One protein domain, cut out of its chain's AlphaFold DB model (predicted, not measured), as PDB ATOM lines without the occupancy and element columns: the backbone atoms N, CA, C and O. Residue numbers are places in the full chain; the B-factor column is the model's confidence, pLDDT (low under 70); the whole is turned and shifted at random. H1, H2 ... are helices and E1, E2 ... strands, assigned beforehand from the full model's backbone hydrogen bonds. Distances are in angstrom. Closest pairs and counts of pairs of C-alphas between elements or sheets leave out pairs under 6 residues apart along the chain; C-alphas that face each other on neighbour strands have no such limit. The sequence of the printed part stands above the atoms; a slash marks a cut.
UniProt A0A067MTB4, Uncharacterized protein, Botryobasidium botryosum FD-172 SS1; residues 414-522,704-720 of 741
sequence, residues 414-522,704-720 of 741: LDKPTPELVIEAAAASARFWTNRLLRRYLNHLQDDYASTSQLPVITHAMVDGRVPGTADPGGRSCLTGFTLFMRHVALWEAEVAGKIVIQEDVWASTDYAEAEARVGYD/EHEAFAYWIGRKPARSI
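This is residues 414 to 522 and 704 to 720 of the 741 residues of an uncharacterized protein of Botryobasidium botryosum FD-172 SS1 (UniProt A0A067MTB4). What is the overall shape? Two helices, long H1 and shorter H2, pack together at a steep angle, and H3 makes a corner with H2 at residue 482. A tiny two-stranded parallel sheet, E1 and E2, sits by the last part of H2, while long loops, residues 460 to 481 and 504 to 522, lie outside the named elements. What are its make-up and size? The 126 printed residues, under half of them in named elements, run H1, E1, H2, E2, H3, mostly helix. The whole is only just compact, close to loose, with a radius of gyration of the C-alphas of 16.2 A, and only just flat, spanning 51 by 41 by 22 A.

Where do the first elements lie? H1, residues 423 to 448, begins with C-alpha 423 at (-115.657, 32.702, 0.639) and is 38.3 A long. E1 is residues 457 to 459, 7.0 A, and H2 residues 482 to 496, 20.4 A. And the last? E2 is residues 501 to 503, 6.5 A; H3, residues 704 to 713, 14.4 A, ends with C-alpha 713 at (-115.509, 41.217, -2.871).

How do the helices meet? H1 touches H2 with residues 426 to 435 alone, the same way at a steep tilt of 51 degrees; the closest C-alphas, of Ala 430 and Arg 487, are 5.1 A apart. H2 and H3 touch only at their ends, closest at the C-alphas of Phe 482 and Ile 712, 5.0 A, only just about perpendicular at 71 degrees. Every O i to N i+4 pair is within hydrogen-bond range in H2 and H3, and 20 of 22 in H1. What of the strands? E1 and E2 are parallel, with N 458 and O 501 2.9 A apart, within hydrogen-bond range. E1, H2 and E2 form a strand-helix-strand unit, two parallel neighbour strands with a helix between, with a right-handed crossover.

Where is the cut? Residues 523 to 703 are not printed, and C-alphas 522 and 704 are 27.7 A apart. Which link is long, and where is confidence low? E1 to H2 is a long link of 22 residues. The mean pLDDT of the printed part is 71.7, with 54 residues under 70, among them 504 to 522.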
ATOM      1  N   LEU A 414    -117.936  49.374  -5.605       51.25
ATOM      2  CA  LEU A 414    -118.024  50.294  -6.735       51.25
ATOM      3  C   LEU A 414    -118.058  49.449  -8.025       51.25
ATOM      4  O   LEU A 414    -117.183  48.625  -8.288       51.25
ATOM      5  N   ASP A 415    -119.144  49.625  -8.773       43.28
ATOM      6  CA  ASP A 415    -119.390  49.211 -10.158       43.28
ATOM      7  C   ASP A 415    -120.030  47.860 -10.500       43.28
ATOM      8  O   ASP A 415    -120.484  47.747 -11.642       43.28
ATOM      9  N   LYS A 416    -120.192  46.857  -9.614       46.78
ATOM     10  CA  LYS A 416    -121.015  45.661  -9.962       46.78
ATOM     11  C   LYS A 416    -121.747  45.005  -8.784       46.78
ATOM     12  O   LYS A 416    -121.100  44.667  -7.795       46.78
ATOM     13  N   PRO A 417    -123.047  44.671  -8.926       46.66
ATOM     14  CA  PRO A 417    -123.742  43.834  -7.955       46.66
ATOM     15  C   PRO A 417    -123.072  42.454  -7.909       46.66
ATOM     16  O   PRO A 417    -122.997  41.748  -8.917       46.66
ATOM     17  N   THR A 418    -122.547  42.088  -6.742       54.53
ATOM     18  CA  THR A 418    -122.076  40.726  -6.462       54.53
ATOM     19  C   THR A 418    -123.160  40.054  -5.622       54.53
ATOM     20  O   THR A 418    -123.501  40.617  -4.585       54.53
ATOM     21  N   PRO A 419    -123.752  38.925  -6.059       53.75
ATOM     22  CA  PRO A 419    -124.964  38.410  -5.424       53.75
ATOM     23  C   PRO A 419    -124.796  38.021  -3.953       53.75
ATOM     24  O   PRO A 419    -125.777  38.117  -3.239       53.75
ATOM     25  N   GLU A 420    -123.590  37.653  -3.495       63.81
ATOM     26  CA  GLU A 420    -123.248  37.369  -2.089       63.81
ATOM     27  C   GLU A 420    -121.711  37.263  -1.922       63.81
ATOM     28  O   GLU A 420    -121.006  36.846  -2.847       63.81
ATOM     29  N   LEU A 421    -121.172  37.612  -0.744       77.94
ATOM     30  CA  LEU A 421    -119.754  37.437  -0.382       77.94
ATOM     31  C   LEU A 421    -119.514  36.031   0.203       77.94
ATOM     32  O   LEU A 421    -119.339  35.874   1.409       77.94
ATOM     33  N   VAL A 422    -119.524  34.996  -0.644       85.56
ATOM     34  CA  VAL A 422    -119.286  33.600  -0.216       85.56
ATOM     35  C   VAL A 422    -117.825  33.206  -0.431       85.56
ATOM     36  O   VAL A 422    -117.362  33.069  -1.569       85.56
ATOM     37  N   ILE A 423    -117.097  32.986   0.666       89.88
ATOM     38  CA  ILE A 423    -115.657  32.702   0.639       89.88
ATOM     39  C   ILE A 423    -115.335  31.378  -0.078       89.88
ATOM     40  O   ILE A 423    -114.416  31.322  -0.895       89.88
ATOM     41  N   GLU A 424    -116.129  30.327   0.132       91.31
ATOM     42  CA  GLU A 424    -115.932  29.021  -0.505       91.31
ATOM     43  C   GLU A 424    -116.131  29.090  -2.022       91.31
ATOM     44  O   GLU A 424    -115.351  28.505  -2.775       91.31
ATOM     45  N   ALA A 425    -117.142  29.835  -2.481       88.81
ATOM     46  CA  ALA A 425    -117.422  30.007  -3.903       88.81
ATOM     47  C   ALA A 425    -116.301  30.792  -4.600       88.81
ATOM     48  O   ALA A 425    -115.828  30.389  -5.668       88.81
ATOM     49  N   ALA A 426    -115.812  31.867  -3.969       88.00
ATOM     50  CA  ALA A 426    -114.682  32.641  -4.476       88.00
ATOM     51  C   ALA A 426    -113.410  31.781  -4.583       88.00
ATOM     52  O   ALA A 426    -112.730  31.781  -5.615       88.00
ATOM     53  N   ALA A 427    -113.125  30.975  -3.559       92.81
ATOM     54  CA  ALA A 427    -111.992  30.060  -3.552       92.81
ATOM     55  C   ALA A 427    -112.110  28.945  -4.603       92.81
ATOM     56  O   ALA A 427    -111.131  28.632  -5.285       92.81
ATOM     57  N   ALA A 428    -113.292  28.342  -4.756       92.62
ATOM     58  CA  ALA A 428    -113.547  27.312  -5.761       92.62
ATOM     59  C   ALA A 428    -113.374  27.861  -7.184       92.62
ATOM     60  O   ALA A 428    -112.702  27.237  -8.007       92.62
ATOM     61  N   SER A 429    -113.902  29.059  -7.448       88.75
ATOM     62  CA  SER A 429    -113.742  29.753  -8.727       88.75
ATOM     63  C   SER A 429    -112.270  30.046  -9.039       88.75
ATOM     64  O   SER A 429    -111.789  29.735 -10.132       88.75
ATOM     65  N   ALA A 430    -111.508  30.545  -8.058       89.56
ATOM     66  CA  ALA A 430    -110.073  30.785  -8.205       89.56
ATOM     67  C   ALA A 430    -109.289  29.496  -8.513       89.56
ATOM     68  O   ALA A 430    -108.497  29.465  -9.457       89.56
ATOM     69  N   ARG A 431    -109.555  28.404  -7.779       93.69
ATOM     70  CA  ARG A 431    -108.936  27.091  -8.030       93.69
ATOM     71  C   ARG A 431    -109.293  26.543  -9.404       93.69
ATOM     72  O   ARG A 431    -108.417  26.012 -10.088       93.69
ATOM     73  N   PHE A 432    -110.556  26.645  -9.819       91.44
ATOM     74  CA  PHE A 432    -110.992  26.211 -11.144       91.44
ATOM     75  C   PHE A 432    -110.246  26.976 -12.241       91.44
ATOM     76  O   PHE A 432    -109.686  26.360 -13.151       91.44
ATOM     77  N   TRP A 433    -110.168  28.302 -12.107       89.31
ATOM     78  CA  TRP A 433    -109.455  29.166 -13.041       89.31
ATOM     79  C   TRP A 433    -107.969  28.789 -13.153       89.31
ATOM     80  O   TRP A 433    -107.493  28.528 -14.258       89.31
ATOM     81  N   THR A 434    -107.252  28.667 -12.028       89.62
ATOM     82  CA  THR A 434    -105.818  28.323 -12.035       89.62
ATOM     83  C   THR A 434    -105.577  26.927 -12.600       89.62
ATOM     84  O   THR A 434    -104.695  26.739 -13.434       89.62
ATOM     85  N   ASN A 435    -106.388  25.933 -12.224       90.19
ATOM     86  CA  ASN A 435    -106.251  24.582 -12.772       90.19
ATOM     87  C   ASN A 435    -106.516  24.540 -14.284       90.19
ATOM     88  O   ASN A 435    -105.855  23.787 -14.997       90.19
ATOM     89  N   ARG A 436    -107.462  25.343 -14.791       87.75
ATOM     90  CA  ARG A 436    -107.709  25.477 -16.234       87.75
ATOM     91  C   ARG A 436    -106.513  26.110 -16.950       87.75
ATOM     92  O   ARG A 436    -106.133  25.606 -18.006       87.75
ATOM     93  N   LEU A 437    -105.919  27.161 -16.376       84.62
ATOM     94  CA  LEU A 437    -104.701  27.792 -16.897       84.62
ATOM     95  C   LEU A 437    -103.556  26.777 -16.988       84.62
ATOM     96  O   LEU A 437    -102.993  26.596 -18.064       84.62
ATOM     97  N   LEU A 438    -103.275  26.068 -15.888       85.06
ATOM     98  CA  LEU A 438    -102.227  25.049 -15.842       85.06
ATOM     99  C   LEU A 438    -102.468  23.966 -16.896       85.06
ATOM    100  O   LEU A 438    -101.586  23.708 -17.699       85.06
ATOM    101  N   ARG A 439    -103.673  23.386 -16.982       84.81
ATOM    102  CA  ARG A 439    -103.980  22.364 -18.005       84.81
ATOM    103  C   ARG A 439    -103.695  22.851 -19.427       84.81
ATOM    104  O   ARG A 439    -103.111  22.110 -20.205       84.81
ATOM    105  N   ARG A 440    -104.085  24.083 -19.769       78.50
ATOM    106  CA  ARG A 440    -103.839  24.648 -21.107       78.50
ATOM    107  C   ARG A 440    -102.350  24.875 -21.372       78.50
ATOM    108  O   ARG A 440    -101.876  24.492 -22.433       78.50
ATOM    109  N   TYR A 441    -101.627  25.441 -20.407       77.06
ATOM    110  CA  TYR A 441    -100.182  25.656 -20.514       77.06
ATOM    111  C   TYR A 441     -99.421  24.332 -20.680       77.06
ATOM    112  O   TYR A 441     -98.563  24.205 -21.548       77.06
ATOM    113  N   LEU A 442     -99.795  23.312 -19.906       74.25
ATOM    114  CA  LEU A 442     -99.204  21.976 -19.984       74.25
ATOM    115  C   LEU A 442     -99.499  21.263 -21.305       74.25
ATOM    116  O   LEU A 442     -98.616  20.599 -21.838       74.25
ATOM    117  N   ASN A 443    -100.709  21.422 -21.845       75.00
ATOM    118  CA  ASN A 443    -101.047  20.885 -23.163       75.00
ATOM    119  C   ASN A 443    -100.224  21.560 -24.269       75.00
ATOM    120  O   ASN A 443     -99.773  20.876 -25.174       75.00
ATOM    121  N   HIS A 444     -99.979  22.873 -24.178       68.88
ATOM    122  CA  HIS A 444     -99.136  23.571 -25.150       68.88
ATOM    123  C   HIS A 444     -97.670  23.114 -25.087       68.88
ATOM    124  O   HIS A 444     -97.047  22.885 -26.116       68.88
ATOM    125  N   LEU A 445     -97.128  22.901 -23.882       65.44
ATOM    126  CA  LEU A 445     -95.764  22.387 -23.721       65.44
ATOM    127  C   LEU A 445     -95.585  20.949 -24.235       65.44
ATOM    128  O   LEU A 445     -94.474  20.585 -24.615       65.44
ATOM    129  N   GLN A 446     -96.640  20.126 -24.258       59.16
ATOM    130  CA  GLN A 446     -96.567  18.774 -24.833       59.16
ATOM    131  C   GLN A 446     -96.338  18.781 -26.349       59.16
ATOM    132  O   GLN A 446     -95.719  17.841 -26.850       59.16
ATOM    133  N   ASP A 447     -96.776  19.828 -27.052       55.06
ATOM    134  CA  ASP A 447     -96.558  19.964 -28.494       55.06
ATOM    135  C   ASP A 447     -95.104  20.370 -28.829       55.06
ATOM    136  O   ASP A 447     -94.584  19.950 -29.862       55.06
ATOM    137  N   ASP A 448     -94.413  21.092 -27.931       51.53
ATOM    138  CA  ASP A 448     -93.031  21.573 -28.134       51.53
ATOM    139  C   ASP A 448     -91.940  20.727 -27.438       51.53
ATOM    140  O   ASP A 448     -90.794  20.691 -27.891       51.53
ATOM    141  N   TYR A 449     -92.259  20.016 -26.347       49.34
ATOM    142  CA  TYR A 449     -91.283  19.310 -25.498       49.34
ATOM    143  C   TYR A 449     -91.705  17.869 -25.180       49.34
ATOM    144  O   TYR A 449     -91.883  17.468 -24.029       49.34
ATOM    145  N   ALA A 450     -91.793  17.025 -26.205       49.28
ATOM    146  CA  ALA A 450     -92.140  15.610 -26.047       49.28
ATOM    147  C   ALA A 450     -91.040  14.720 -25.400       49.28
ATOM    148  O   ALA A 450     -91.173  13.496 -25.427       49.28
ATOM    149  N   SER A 451     -89.944  15.260 -24.831       51.22
ATOM    150  CA  SER A 451     -88.804  14.422 -24.393       51.22
ATOM    151  C   SER A 451     -88.109  14.752 -23.064       51.22
ATOM    152  O   SER A 451     -87.074  14.142 -22.782       51.22
ATOM    153  N   THR A 452     -88.602  15.666 -22.226       54.03
ATOM    154  CA  THR A 452     -87.940  15.971 -20.940       54.03
ATOM    155  C   THR A 452     -88.743  15.434 -19.760       54.03
ATOM    156  O   THR A 452     -89.871  15.853 -19.528       54.03
ATOM    157  N   SER A 453     -88.157  14.529 -18.970       56.59
ATOM    158  CA  SER A 453     -88.752  13.933 -17.758       56.59
ATOM    159  C   SER A 453     -88.862  14.901 -16.566       56.59
ATOM    160  O   SER A 453     -88.903  14.460 -15.417       56.59
ATOM    161  N   GLN A 454     -88.808  16.208 -16.811       69.94
ATOM    162  CA  GLN A 454     -88.798  17.240 -15.780       69.94
ATOM    163  C   GLN A 454     -90.197  17.822 -15.616       69.94
ATOM    164  O   GLN A 454     -90.916  18.022 -16.595       69.94
ATOM    165  N   LEU A 455     -90.583  18.067 -14.362       80.81
ATOM    166  CA  LEU A 455     -91.844  18.731 -14.069       80.81
ATOM    167  C   LEU A 455     -91.843  20.150 -14.677       80.81
ATOM    168  O   LEU A 455     -90.812  20.822 -14.645       80.81
ATOM    169  N   PRO A 456     -92.987  20.616 -15.197       84.06
ATOM    170  CA  PRO A 456     -93.158  21.973 -15.704       84.06
ATOM    171  C   PRO A 456     -92.831  23.019 -14.635       84.06
ATOM    172  O   PRO A 456     -93.348  22.941 -13.517       84.06
ATOM    173  N   VAL A 457     -92.014  24.011 -14.995       84.88
ATOM    174  CA  VAL A 457     -91.678  25.148 -14.127       84.88
ATOM    175  C   VAL A 457     -92.659  26.289 -14.388       84.88
ATOM    176  O   VAL A 457     -92.858  26.686 -15.536       84.88
ATOM    177  N   ILE A 458     -93.291  26.790 -13.327       83.62
ATOM    178  CA  ILE A 458     -94.294  27.864 -13.354       83.62
ATOM    179  C   ILE A 458     -93.868  28.960 -12.376       83.62
ATOM    180  O   ILE A 458     -93.202  28.687 -11.381       83.62
ATOM    181  N   THR A 459     -94.268  30.202 -12.628       81.94
ATOM    182  CA  THR A 459     -93.957  31.344 -11.755       81.94
ATOM    183  C   THR A 459     -95.237  31.954 -11.190       81.94
ATOM    184  O   THR A 459     -96.308  31.852 -11.800       81.94
ATOM    185  N   HIS A 460     -95.146  32.624 -10.037       81.75
ATOM    186  CA  HIS A 460     -96.289  33.359  -9.481       81.75
ATOM    187  C   HIS A 460     -96.767  34.463 -10.437       81.75
ATOM    188  O   HIS A 460     -97.971  34.676 -10.566       81.75
ATOM    189  N   ALA A 461     -95.852  35.037 -11.226       74.81
ATOM    190  CA  ALA A 461     -96.165  36.048 -12.232       74.81
ATOM    191  C   ALA A 461     -97.189  35.603 -13.299       74.81
ATOM    192  O   ALA A 461     -97.817  36.446 -13.941       74.81
ATOM    193  N   MET A 462     -97.362  34.293 -13.522       75.56
ATOM    194  CA  MET A 462     -98.286  33.755 -14.532       75.56
ATOM    195  C   MET A 462     -99.762  33.807 -14.114       75.56
ATOM    196  O   MET A 462    -100.639  33.752 -14.975       75.56
ATOM    197  N   VAL A 463    -100.048  33.871 -12.811       77.06
ATOM    198  CA  VAL A 463    -101.422  33.889 -12.272       77.06
ATOM    199  C   VAL A 463    -101.873  35.285 -11.824       77.06
ATOM    200  O   VAL A 463    -103.056  35.475 -11.515       77.06
ATOM    201  N   ASP A 464    -100.957  36.254 -11.862       70.12
ATOM    202  CA  ASP A 464    -101.203  37.646 -11.506       70.12
ATOM    203  C   ASP A 464    -102.129  38.371 -12.497       70.12
ATOM    204  O   ASP A 464    -102.154  38.124 -13.707       70.12
ATOM    205  N   GLY A 465    -102.927  39.300 -11.969       57.53
ATOM    206  CA  GLY A 465    -103.786  40.178 -12.767       57.53
ATOM    207  C   GLY A 465    -103.036  41.415 -13.283       57.53
ATOM    208  O   GLY A 465    -102.155  41.939 -12.604       57.53
ATOM    209  N   ARG A 466    -103.400  41.940 -14.468       54.53
ATOM    210  CA  ARG A 466    -102.865  43.223 -14.965       54.53
ATOM    211  C   ARG A 466    -103.853  44.361 -14.698       54.53
ATOM    212  O   ARG A 466    -104.869  44.447 -15.376       54.53
ATOM    213  N   VAL A 467    -103.527  45.281 -13.788       48.97
ATOM    214  CA  VAL A 467    -104.071  46.653 -13.845       48.97
ATOM    215  C   VAL A 467    -102.901  47.622 -13.990       48.97
ATOM    216  O   VAL A 467    -102.060  47.688 -13.094       48.97
ATOM    217  N   PRO A 468    -102.781  48.346 -15.108       46.16
ATOM    218  CA  PRO A 468    -101.962  49.551 -15.155       46.16
ATOM    219  C   PRO A 468    -102.552  50.614 -14.209       46.16
ATOM    220  O   PRO A 468    -103.760  50.812 -14.200       46.16
ATOM    221  N   GLY A 469    -101.721  51.307 -13.424       47.31
ATOM    222  CA  GLY A 469    -102.106  52.604 -12.843       47.31
ATOM    223  C   GLY A 469    -102.866  52.639 -11.504       47.31
ATOM    224  O   GLY A 469    -103.332  53.712 -11.143       47.31
ATOM    225  N   THR A 470    -102.975  51.559 -10.719       52.34
ATOM    226  CA  THR A 470    -103.786  51.586  -9.475       52.34
ATOM    227  C   THR A 470    -103.087  52.234  -8.282       52.34
ATOM    228  O   THR A 470    -101.964  51.858  -7.954       52.34
ATOM    229  N   ALA A 471    -103.787  53.093  -7.539       46.66
ATOM    230  CA  ALA A 471    -103.313  53.641  -6.259       46.66
ATOM    231  C   ALA A 471    -103.485  52.720  -5.058       46.66
ATOM    232  O   ALA A 471    -103.284  53.139  -3.915       46.66
ATOM    233  N   ASP A 472    -103.852  51.465  -5.311       54.06
ATOM    234  CA  ASP A 472    -103.856  50.471  -4.268       54.06
ATOM    235  C   ASP A 472    -102.430  50.265  -3.765       54.06
ATOM    236  O   ASP A 472    -101.534  49.969  -4.566       54.06
ATOM    237  N   PRO A 473    -102.221  50.395  -2.452       41.94
ATOM    238  CA  PRO A 473    -100.965  50.085  -1.820       41.94
ATOM    239  C   PRO A 473    -100.356  48.752  -2.275       41.94
ATOM    240  O   PRO A 473     -99.140  48.608  -2.292       41.94
ATOM    241  N   GLY A 474    -101.199  47.757  -2.554       47.59
ATOM    242  CA  GLY A 474    -100.775  46.400  -2.862       47.59
ATOM    243  C   GLY A 474    -100.418  46.152  -4.319       47.59
ATOM    244  O   GLY A 474    -100.009  45.039  -4.597       47.59
ATOM    245  N   GLY A 475    -100.563  47.106  -5.246       54.88
ATOM    246  CA  GLY A 475    -100.205  46.894  -6.657       54.88
ATOM    247  C   GLY A 475    -100.678  45.539  -7.219       54.88
ATOM    248  O   GLY A 475    -101.833  45.151  -7.038       54.88
ATOM    249  N   ARG A 476     -99.772  44.799  -7.872       53.81
ATOM    250  CA  ARG A 476     -99.968  43.400  -8.312       53.81
ATOM    251  C   ARG A 476     -99.739  42.336  -7.232       53.81
ATOM    252  O   ARG A 476     -99.689  41.164  -7.573       53.81
ATOM    253  N   SER A 477     -99.609  42.703  -5.959       69.62
ATOM    254  CA  SER A 477     -99.439  41.726  -4.884       69.62
ATOM    255  C   SER A 477    -100.556  40.693  -4.920       69.62
ATOM    256  O   SER A 477    -101.745  41.034  -5.029       69.62
ATOM    257  N   CYS A 478    -100.194  39.424  -4.731       76.81
ATOM    258  CA  CYS A 478    -101.185  38.357  -4.686       76.81
ATOM    259  C   CYS A 478    -102.172  38.542  -3.523       76.81
ATOM    260  O   CYS A 478    -103.271  37.999  -3.548       76.81
ATOM    261  N   LEU A 479    -101.789  39.321  -2.504       80.38
ATOM    262  CA  LEU A 479    -102.588  39.625  -1.320       80.38
ATOM    263  C   LEU A 479    -103.611  40.752  -1.544       80.38
ATOM    264  O   LEU A 479    -104.411  41.020  -0.657       80.38
ATOM    265  N   THR A 480    -103.653  41.403  -2.707       73.94
ATOM    266  CA  THR A 480    -104.550  42.554  -2.958       73.94
ATOM    267  C   THR A 480    -106.044  42.228  -2.909       73.94
ATOM    268  O   THR A 480    -106.859  43.105  -2.614       73.94
ATOM    269  N   GLY A 481    -106.429  40.980  -3.173       80.69
ATOM    270  CA  GLY A 481    -107.811  40.510  -3.091       80.69
ATOM    271  C   GLY A 481    -107.869  39.003  -2.887       80.69
ATOM    272  O   GLY A 481    -107.019  38.273  -3.400       80.69
ATOM    273  N   PHE A 482    -108.892  38.518  -2.184       87.62
ATOM    274  CA  PHE A 482    -108.984  37.102  -1.810       87.62
ATOM    275  C   PHE A 482    -108.967  36.158  -3.014       87.62
ATOM    276  O   PHE A 482    -108.262  35.152  -3.015       87.62
ATOM    277  N   THR A 483    -109.716  36.487  -4.068       86.69
ATOM    278  CA  THR A 483    -109.788  35.637  -5.266       86.69
ATOM    279  C   THR A 483    -108.428  35.540  -5.964       86.69
ATOM    280  O   THR A 483    -108.067  34.463  -6.437       86.69
ATOM    281  N   LEU A 484    -107.662  36.639  -6.024       85.56
ATOM    282  CA  LEU A 484    -106.311  36.617  -6.589       85.56
ATOM    283  C   LEU A 484    -105.387  35.785  -5.701       85.56
ATOM    284  O   LEU A 484    -104.741  34.868  -6.197       85.56
ATOM    285  N   PHE A 485    -105.414  36.011  -4.389       90.19
ATOM    286  CA  PHE A 485    -104.635  35.226  -3.439       90.19
ATOM    287  C   PHE A 485    -104.901  33.725  -3.597       90.19
ATOM    288  O   PHE A 485    -103.969  32.933  -3.738       90.19
ATOM    289  N   MET A 486    -106.171  33.329  -3.707       93.12
ATOM    290  CA  MET A 486    -106.563  31.937  -3.919       93.12
ATOM    291  C   MET A 486    -106.075  31.346  -5.251       93.12
ATOM    292  O   MET A 486    -105.902  30.129  -5.331       93.12
ATOM    293  N   ARG A 487    -105.787  32.157  -6.283       90.75
ATOM    294  CA  ARG A 487    -105.125  31.660  -7.504       90.75
ATOM    295  C   ARG A 487    -103.684  31.235  -7.235       90.75
ATOM    296  O   ARG A 487    -103.267  30.209  -7.768       90.75
ATOM    297  N   HIS A 488    -102.957  31.977  -6.398       91.94
ATOM    298  CA  HIS A 488    -101.592  31.633  -5.985       91.94
ATOM    299  C   HIS A 488    -101.598  30.457  -5.002       91.94
ATOM    300  O   HIS A 488    -100.757  29.570  -5.110       91.94
ATOM    301  N   VAL A 489    -102.591  30.385  -4.105       95.00
ATOM    302  CA  VAL A 489    -102.816  29.197  -3.266       95.00
ATOM    303  C   VAL A 489    -103.032  27.963  -4.140       95.00
ATOM    304  O   VAL A 489    -102.385  26.950  -3.914       95.00
ATOM    305  N   ALA A 490    -103.863  28.044  -5.184       94.81
ATOM    306  CA  ALA A 490    -104.087  26.934  -6.111       94.81
ATOM    307  C   ALA A 490    -102.816  26.518  -6.877       94.81
ATOM    308  O   ALA A 490    -102.633  25.337  -7.176       94.81
ATOM    309  N   LEU A 491    -101.934  27.476  -7.186       93.19
ATOM    310  CA  LEU A 491    -100.627  27.199  -7.779       93.19
ATOM    311  C   LEU A 491     -99.742  26.410  -6.801       93.19
ATOM    312  O   LEU A 491     -99.225  25.353  -7.155       93.19
ATOM    313  N   TRP A 492     -99.652  26.866  -5.550       95.31
ATOM    314  CA  TRP A 492     -98.944  26.157  -4.482       95.31
ATOM    315  C   TRP A 492     -99.527  24.759  -4.230       95.31
ATOM    316  O   TRP A 492     -98.784  23.786  -4.158       95.31
ATOM    317  N   GLU A 493    -100.854  24.611  -4.192       96.75
ATOM    318  CA  GLU A 493    -101.530  23.310  -4.067       96.75
ATOM    319  C   GLU A 493    -101.132  22.347  -5.205       96.75
ATOM    320  O   GLU A 493    -100.968  21.146  -4.975       96.75
ATOM    321  N   ALA A 494    -100.942  22.853  -6.430       94.25
ATOM    322  CA  ALA A 494    -100.487  22.054  -7.566       94.25
ATOM    323  C   ALA A 494     -99.022  21.601  -7.426       94.25
ATOM    324  O   ALA A 494     -98.714  20.458  -7.777       94.25
ATOM    325  N   GLU A 495     -98.144  22.448  -6.886       94.56
ATOM    326  CA  GLU A 495     -96.765  22.074  -6.547       94.56
ATOM    327  C   GLU A 495     -96.732  21.009  -5.446       94.56
ATOM    328  O   GLU A 495     -96.069  19.984  -5.600       94.56
ATOM    329  N   VAL A 496     -97.499  21.190  -4.364       95.12
ATOM    330  CA  VAL A 496     -97.591  20.192  -3.283       95.12
ATOM    331  C   VAL A 496     -98.102  18.848  -3.809       95.12
ATOM    332  O   VAL A 496     -97.644  17.796  -3.366       95.12
ATOM    333  N   ALA A 497     -99.003  18.866  -4.793       94.75
ATOM    334  CA  ALA A 497     -99.487  17.669  -5.475       94.75
ATOM    335  C   ALA A 497     -98.486  17.062  -6.486       94.75
ATOM    336  O   ALA A 497     -98.831  16.087  -7.154       94.75
ATOM    337  N   GLY A 498     -97.281  17.627  -6.631       92.50
ATOM    338  CA  GLY A 498     -96.229  17.138  -7.527       92.50
ATOM    339  C   GLY A 498     -96.525  17.336  -9.015       92.50
ATOM    340  O   GLY A 498     -96.016  16.582  -9.840       92.50
ATOM    341  N   LYS A 499     -97.382  18.303  -9.372       90.38
ATOM    342  CA  LYS A 499     -97.789  18.549 -10.769       90.38
ATOM    343  C   LYS A 499     -96.886  19.544 -11.493       90.38
ATOM    344  O   LYS A 499     -96.809  19.503 -12.717       90.38
ATOM    345  N   ILE A 500     -96.265  20.447 -10.744       91.06
ATOM    346  CA  ILE A 500     -95.422  21.543 -11.231       91.06
ATOM    347  C   ILE A 500     -94.294  21.800 -10.230       91.06
ATOM    348  O   ILE A 500     -94.345  21.304  -9.105       91.06
ATOM    349  N   VAL A 501     -93.318  22.607 -10.633       89.44
ATOM    350  CA  VAL A 501     -92.331  23.237  -9.747       89.44
ATOM    351  C   VAL A 501     -92.536  24.745  -9.826       89.44
ATOM    352  O   VAL A 501     -92.623  25.287 -10.930       89.44
ATOM    353  N   ILE A 502     -92.636  25.422  -8.684       87.56
ATOM    354  CA  ILE A 502     -92.709  26.880  -8.647       87.56
ATOM    355  C   ILE A 502     -91.291  27.434  -8.593       87.56
ATOM    356  O   ILE A 502     -90.478  27.055  -7.753       87.56
ATOM    357  N   GLN A 503     -90.995  28.359  -9.495       82.62
ATOM    358  CA  GLN A 503     -89.798  29.173  -9.397       82.62
ATOM    359  C   GLN A 503     -90.044  30.289  -8.362       82.62
ATOM    360  O   GLN A 503     -90.760  31.254  -8.636       82.62
ATOM    361  N   GLU A 504     -89.499  30.120  -7.150       68.44
ATOM    362  CA  GLU A 504     -89.798  30.969  -5.982       68.44
ATOM    363  C   GLU A 504     -89.295  32.424  -6.111       68.44
ATOM    364  O   GLU A 504     -89.820  33.302  -5.426       68.44
ATOM    365  N   ASP A 505     -88.318  32.699  -6.984       63.12
ATOM    366  CA  ASP A 505     -87.709  34.023  -7.201       63.12
ATOM    367  C   ASP A 505     -88.445  34.893  -8.237       63.12
ATOM    368  O   ASP A 505     -88.129  36.074  -8.373       63.12
ATOM    369  N   VAL A 506     -89.454  34.356  -8.937       62.12
ATOM    370  CA  VAL A 506     -90.171  35.085  -9.998       62.12
ATOM    371  C   VAL A 506     -91.634  35.331  -9.620       62.12
ATOM    372  O   VAL A 506     -92.524  34.499  -9.818       62.12
ATOM    373  N   TRP A 507     -91.878  36.538  -9.120       64.69
ATOM    374  CA  TRP A 507     -93.199  37.111  -8.837       64.69
ATOM    375  C   TRP A 507     -93.537  38.156  -9.904       64.69
ATOM    376  O   TRP A 507     -92.623  38.670 -10.558       64.69
ATOM    377  N   ALA A 508     -94.819  38.470 -10.153       50.03
ATOM    378  CA  ALA A 508     -95.079  39.628 -11.003       50.03
ATOM    379  C   ALA A 508     -94.498  40.860 -10.318       50.03
ATOM    380  O   ALA A 508     -94.684  41.052  -9.120       50.03
ATOM    381  N   SER A 509     -93.829  41.712 -11.098       50.78
ATOM    382  CA  SER A 509     -93.486  43.059 -10.643       50.78
ATOM    383  C   SER A 509     -94.740  43.696 -10.037       50.78
ATOM    384  O   SER A 509     -95.789  43.740 -10.690       50.78
ATOM    385  N   THR A 510     -94.638  44.140  -8.786       46.50
ATOM    386  CA  THR A 510     -95.730  44.763  -8.028       46.50
ATOM    387  C   THR A 510     -96.258  46.024  -8.715       46.50
ATOM    388  O   THR A 510     -97.415  46.381  -8.490       46.50
ATOM    389  N   ASP A 511     -95.491  46.620  -9.636       44.41
ATOM    390  CA  ASP A 511     -95.810  47.869 -10.322       44.41
ATOM    391  C   ASP A 511     -95.442  47.834 -11.819       44.41
ATOM    392  O   ASP A 511     -94.290  47.959 -12.215       44.41
ATOM    393  N   TYR A 512     -96.426  47.745 -12.723       36.06
ATOM    394  CA  TYR A 512     -96.132  47.747 -14.171       36.06
ATOM    395  C   TYR A 512     -95.867  49.132 -14.765       36.06
ATOM    396  O   TYR A 512     -95.256  49.221 -15.821       36.06
ATOM    397  N   ALA A 513     -96.289  50.206 -14.098       42.00
ATOM    398  CA  ALA A 513     -95.824  51.543 -14.473       42.00
ATOM    399  C   ALA A 513     -94.318  51.719 -14.169       42.00
ATOM    400  O   ALA A 513     -93.697  52.618 -14.717       42.00
ATOM    401  N   GLU A 514     -93.734  50.830 -13.349       41.84
ATOM    402  CA  GLU A 514     -92.291  50.704 -13.113       41.84
ATOM    403  C   GLU A 514     -91.614  49.651 -14.014       41.84
ATOM    404  O   GLU A 514     -90.397  49.545 -13.987       41.84
ATOM    405  N   ALA A 515     -92.324  48.911 -14.883       40.00
ATOM    406  CA  ALA A 515     -91.656  48.045 -15.880       40.00
ATOM    407  C   ALA A 515     -90.751  48.847 -16.839       40.00
ATOM    408  O   ALA A 515     -89.919  48.307 -17.565       40.00
ATOM    409  N   GLU A 516     -90.956  50.155 -16.820       46.09
ATOM    410  CA  GLU A 516     -90.210  51.176 -17.502       46.09
ATOM    411  C   GLU A 516     -89.185  51.868 -16.555       46.09
ATOM    412  O   GLU A 516     -88.124  52.300 -17.007       46.09
ATOM    413  N   ALA A 517     -89.403  51.915 -15.240       53.09
ATOM    414  CA  ALA A 517     -88.436  52.463 -14.281       53.09
ATOM    415  C   ALA A 517     -87.066  51.763 -14.384       53.09
ATOM    416  O   ALA A 517     -86.969  50.538 -14.482       53.09
ATOM    417  N   ARG A 518     -85.986  52.546 -14.369       62.00
ATOM    418  CA  ARG A 518     -84.607  52.041 -14.318       62.00
ATOM    419  C   ARG A 518     -84.244  51.574 -12.901       62.00
ATOM    420  O   ARG A 518     -83.373  50.707 -12.762       62.00
ATOM    421  N   VAL A 519     -84.907  52.113 -11.873       62.31
ATOM    422  CA  VAL A 519     -84.571  51.949 -10.456       62.31
ATOM    423  C   VAL A 519     -85.826  51.766  -9.583       62.31
ATOM    424  O   VAL A 519     -86.285  52.701  -8.934       62.31
ATOM    425  N   GLY A 520     -86.372  50.548  -9.491       59.34
ATOM    426  CA  GLY A 520     -87.538  50.178  -8.656       59.34
ATOM    427  C   GLY A 520     -87.348  50.398  -7.138       59.34
ATOM    428  O   GLY A 520     -86.218  50.456  -6.648       59.34
ATOM    429  N   TYR A 521     -88.428  50.555  -6.356       56.66
ATOM    430  CA  TYR A 521     -88.329  50.882  -4.915       56.66
ATOM    431  C   TYR A 521     -87.795  49.681  -4.155       56.66
ATOM    432  O   TYR A 521     -86.822  49.787  -3.408       56.66
ATOM    433  N   ASP A 522     -88.393  48.539  -4.469       56.28
ATOM    434  CA  ASP A 522     -88.025  47.219  -3.986       56.28
ATOM    435  C   ASP A 522     -86.925  46.578  -4.849       56.28
ATOM    436  O   ASP A 522     -86.579  45.413  -4.633       56.28
ATOM    437  N   GLU A 704    -112.493  46.710  10.866       81.69
ATOM    438  CA  GLU A 704    -111.702  45.564  10.363       81.69
ATOM    439  C   GLU A 704    -112.524  44.625   9.460       81.69
ATOM    440  O   GLU A 704    -112.032  44.133   8.440       81.69
ATOM    441  N   HIS A 705    -113.789  44.384   9.808       84.69
ATOM    442  CA  HIS A 705    -114.652  43.454   9.088       84.69
ATOM    443  C   HIS A 705    -115.167  44.029   7.765       84.69
ATOM    444  O   HIS A 705    -115.316  43.285   6.794       84.69
ATOM    445  N   GLU A 706    -115.408  45.341   7.693       78.50
ATOM    446  CA  GLU A 706    -115.755  46.007   6.430       78.50
ATOM    447  C   GLU A 706    -114.587  45.932   5.437       78.50
ATOM    448  O   GLU A 706    -114.779  45.602   4.265       78.50
ATOM    449  N   ALA A 707    -113.356  46.156   5.911       78.00
ATOM    450  CA  ALA A 707    -112.160  46.009   5.084       78.00
ATOM    451  C   ALA A 707    -111.952  44.562   4.611       78.00
ATOM    452  O   ALA A 707    -111.594  44.338   3.452       78.00
ATOM    453  N   PHE A 708    -112.231  43.579   5.471       85.50
ATOM    454  CA  PHE A 708    -112.235  42.176   5.074       85.50
ATOM    455  C   PHE A 708    -113.289  41.877   3.998       85.50
ATOM    456  O   PHE A 708    -112.978  41.234   2.995       85.50
ATOM    457  N   ALA A 709    -114.515  42.382   4.149       84.00
ATOM    458  CA  ALA A 709    -115.575  42.211   3.159       84.00
ATOM    459  C   ALA A 709    -115.203  42.827   1.799       84.00
ATOM    460  O   ALA A 709    -115.397  42.189   0.761       84.00
ATOM    461  N   TYR A 710    -114.588  44.015   1.801       78.81
ATOM    462  CA  TYR A 710    -114.031  44.634   0.596       78.81
ATOM    463  C   TYR A 710    -112.963  43.748  -0.061       78.81
ATOM    464  O   TYR A 710    -112.996  43.516  -1.270       78.81
ATOM    465  N   TRP A 711    -112.045  43.191   0.733       83.56
ATOM    466  CA  TRP A 711    -110.990  42.304   0.242       83.56
ATOM    467  C   TRP A 711    -111.526  41.006  -0.387       83.56
ATOM    468  O   TRP A 711    -110.997  40.553  -1.408       83.56
ATOM    469  N   ILE A 712    -112.595  40.433   0.176       85.44
ATOM    470  CA  ILE A 712    -113.297  39.266  -0.382       85.44
ATOM    471  C   ILE A 712    -114.011  39.628  -1.693       85.44
ATOM    472  O   ILE A 712    -113.904  38.891  -2.676       85.44
ATOM    473  N   GLY A 713    -114.718  40.762  -1.722       77.88
ATOM    474  CA  GLY A 713    -115.509  41.217  -2.871       77.88
ATOM    475  C   GLY A 713    -114.680  41.714  -4.057       77.88
ATOM    476  O   GLY A 713    -115.189  41.818  -5.178       77.88
ATOM    477  N   ARG A 714    -113.393  41.997  -3.843       77.12
ATOM    478  CA  ARG A 714    -112.501  42.499  -4.884       77.12
ATOM    479  C   ARG A 714    -112.260  41.453  -5.972       77.12
ATOM    480  O   ARG A 714    -111.659  40.399  -5.747       77.12
ATOM    481  N   LYS A 715    -112.659  41.783  -7.202       74.69
ATOM    482  CA  LYS A 715    -112.367  40.954  -8.377       74.69
ATOM    483  C   LYS A 715    -110.909  41.131  -8.812       74.69
ATOM    484  O   LYS A 715    -110.426  42.264  -8.840       74.69
ATOM    485  N   PRO A 716    -110.213  40.046  -9.205       71.94
ATOM    486  CA  PRO A 716    -108.910  40.168  -9.837       71.94
ATOM    487  C   PRO A 716    -109.028  40.995 -11.116       71.94
ATOM    488  O   PRO A 716    -110.016  40.896 -11.850       71.94
ATOM    489  N   ALA A 717    -107.990  41.765 -11.403       65.00
ATOM    490  CA  ALA A 717    -107.839  42.459 -12.669       65.00
ATOM    491  C   ALA A 717    -107.986  41.521 -13.874       65.00
ATOM    492  O   ALA A 717    -107.624  40.340 -13.797       65.00
ATOM    493  N   ARG A 718    -108.448  42.050 -15.016       56.31
ATOM    494  CA  ARG A 718    -108.419  41.290 -16.273       56.31
ATOM    495  C   ARG A 718    -106.962  40.951 -16.619       56.31
ATOM    496  O   ARG A 718    -106.080  41.804 -16.592       56.31
ATOM    497  N   SER A 719    -106.705  39.679 -16.899       49.75
ATOM    498  CA  SER A 719    -105.429  39.224 -17.457       49.75
ATOM    499  C   SER A 719    -105.295  39.812 -18.866       49.75
ATOM    500  O   SER A 719    -106.231  39.711 -19.639       49.75
ATOM    501  N   ILE A 720    -104.155  40.424 -19.201       43.59
ATOM    502  CA  ILE A 720    -103.757  40.710 -20.601       43.59
ATOM    503  C   ILE A 720    -102.546  39.823 -20.980       43.59
ATOM    504  O   ILE A 720    -102.077  39.802 -22.113       43.59
TER     505      ILE A 720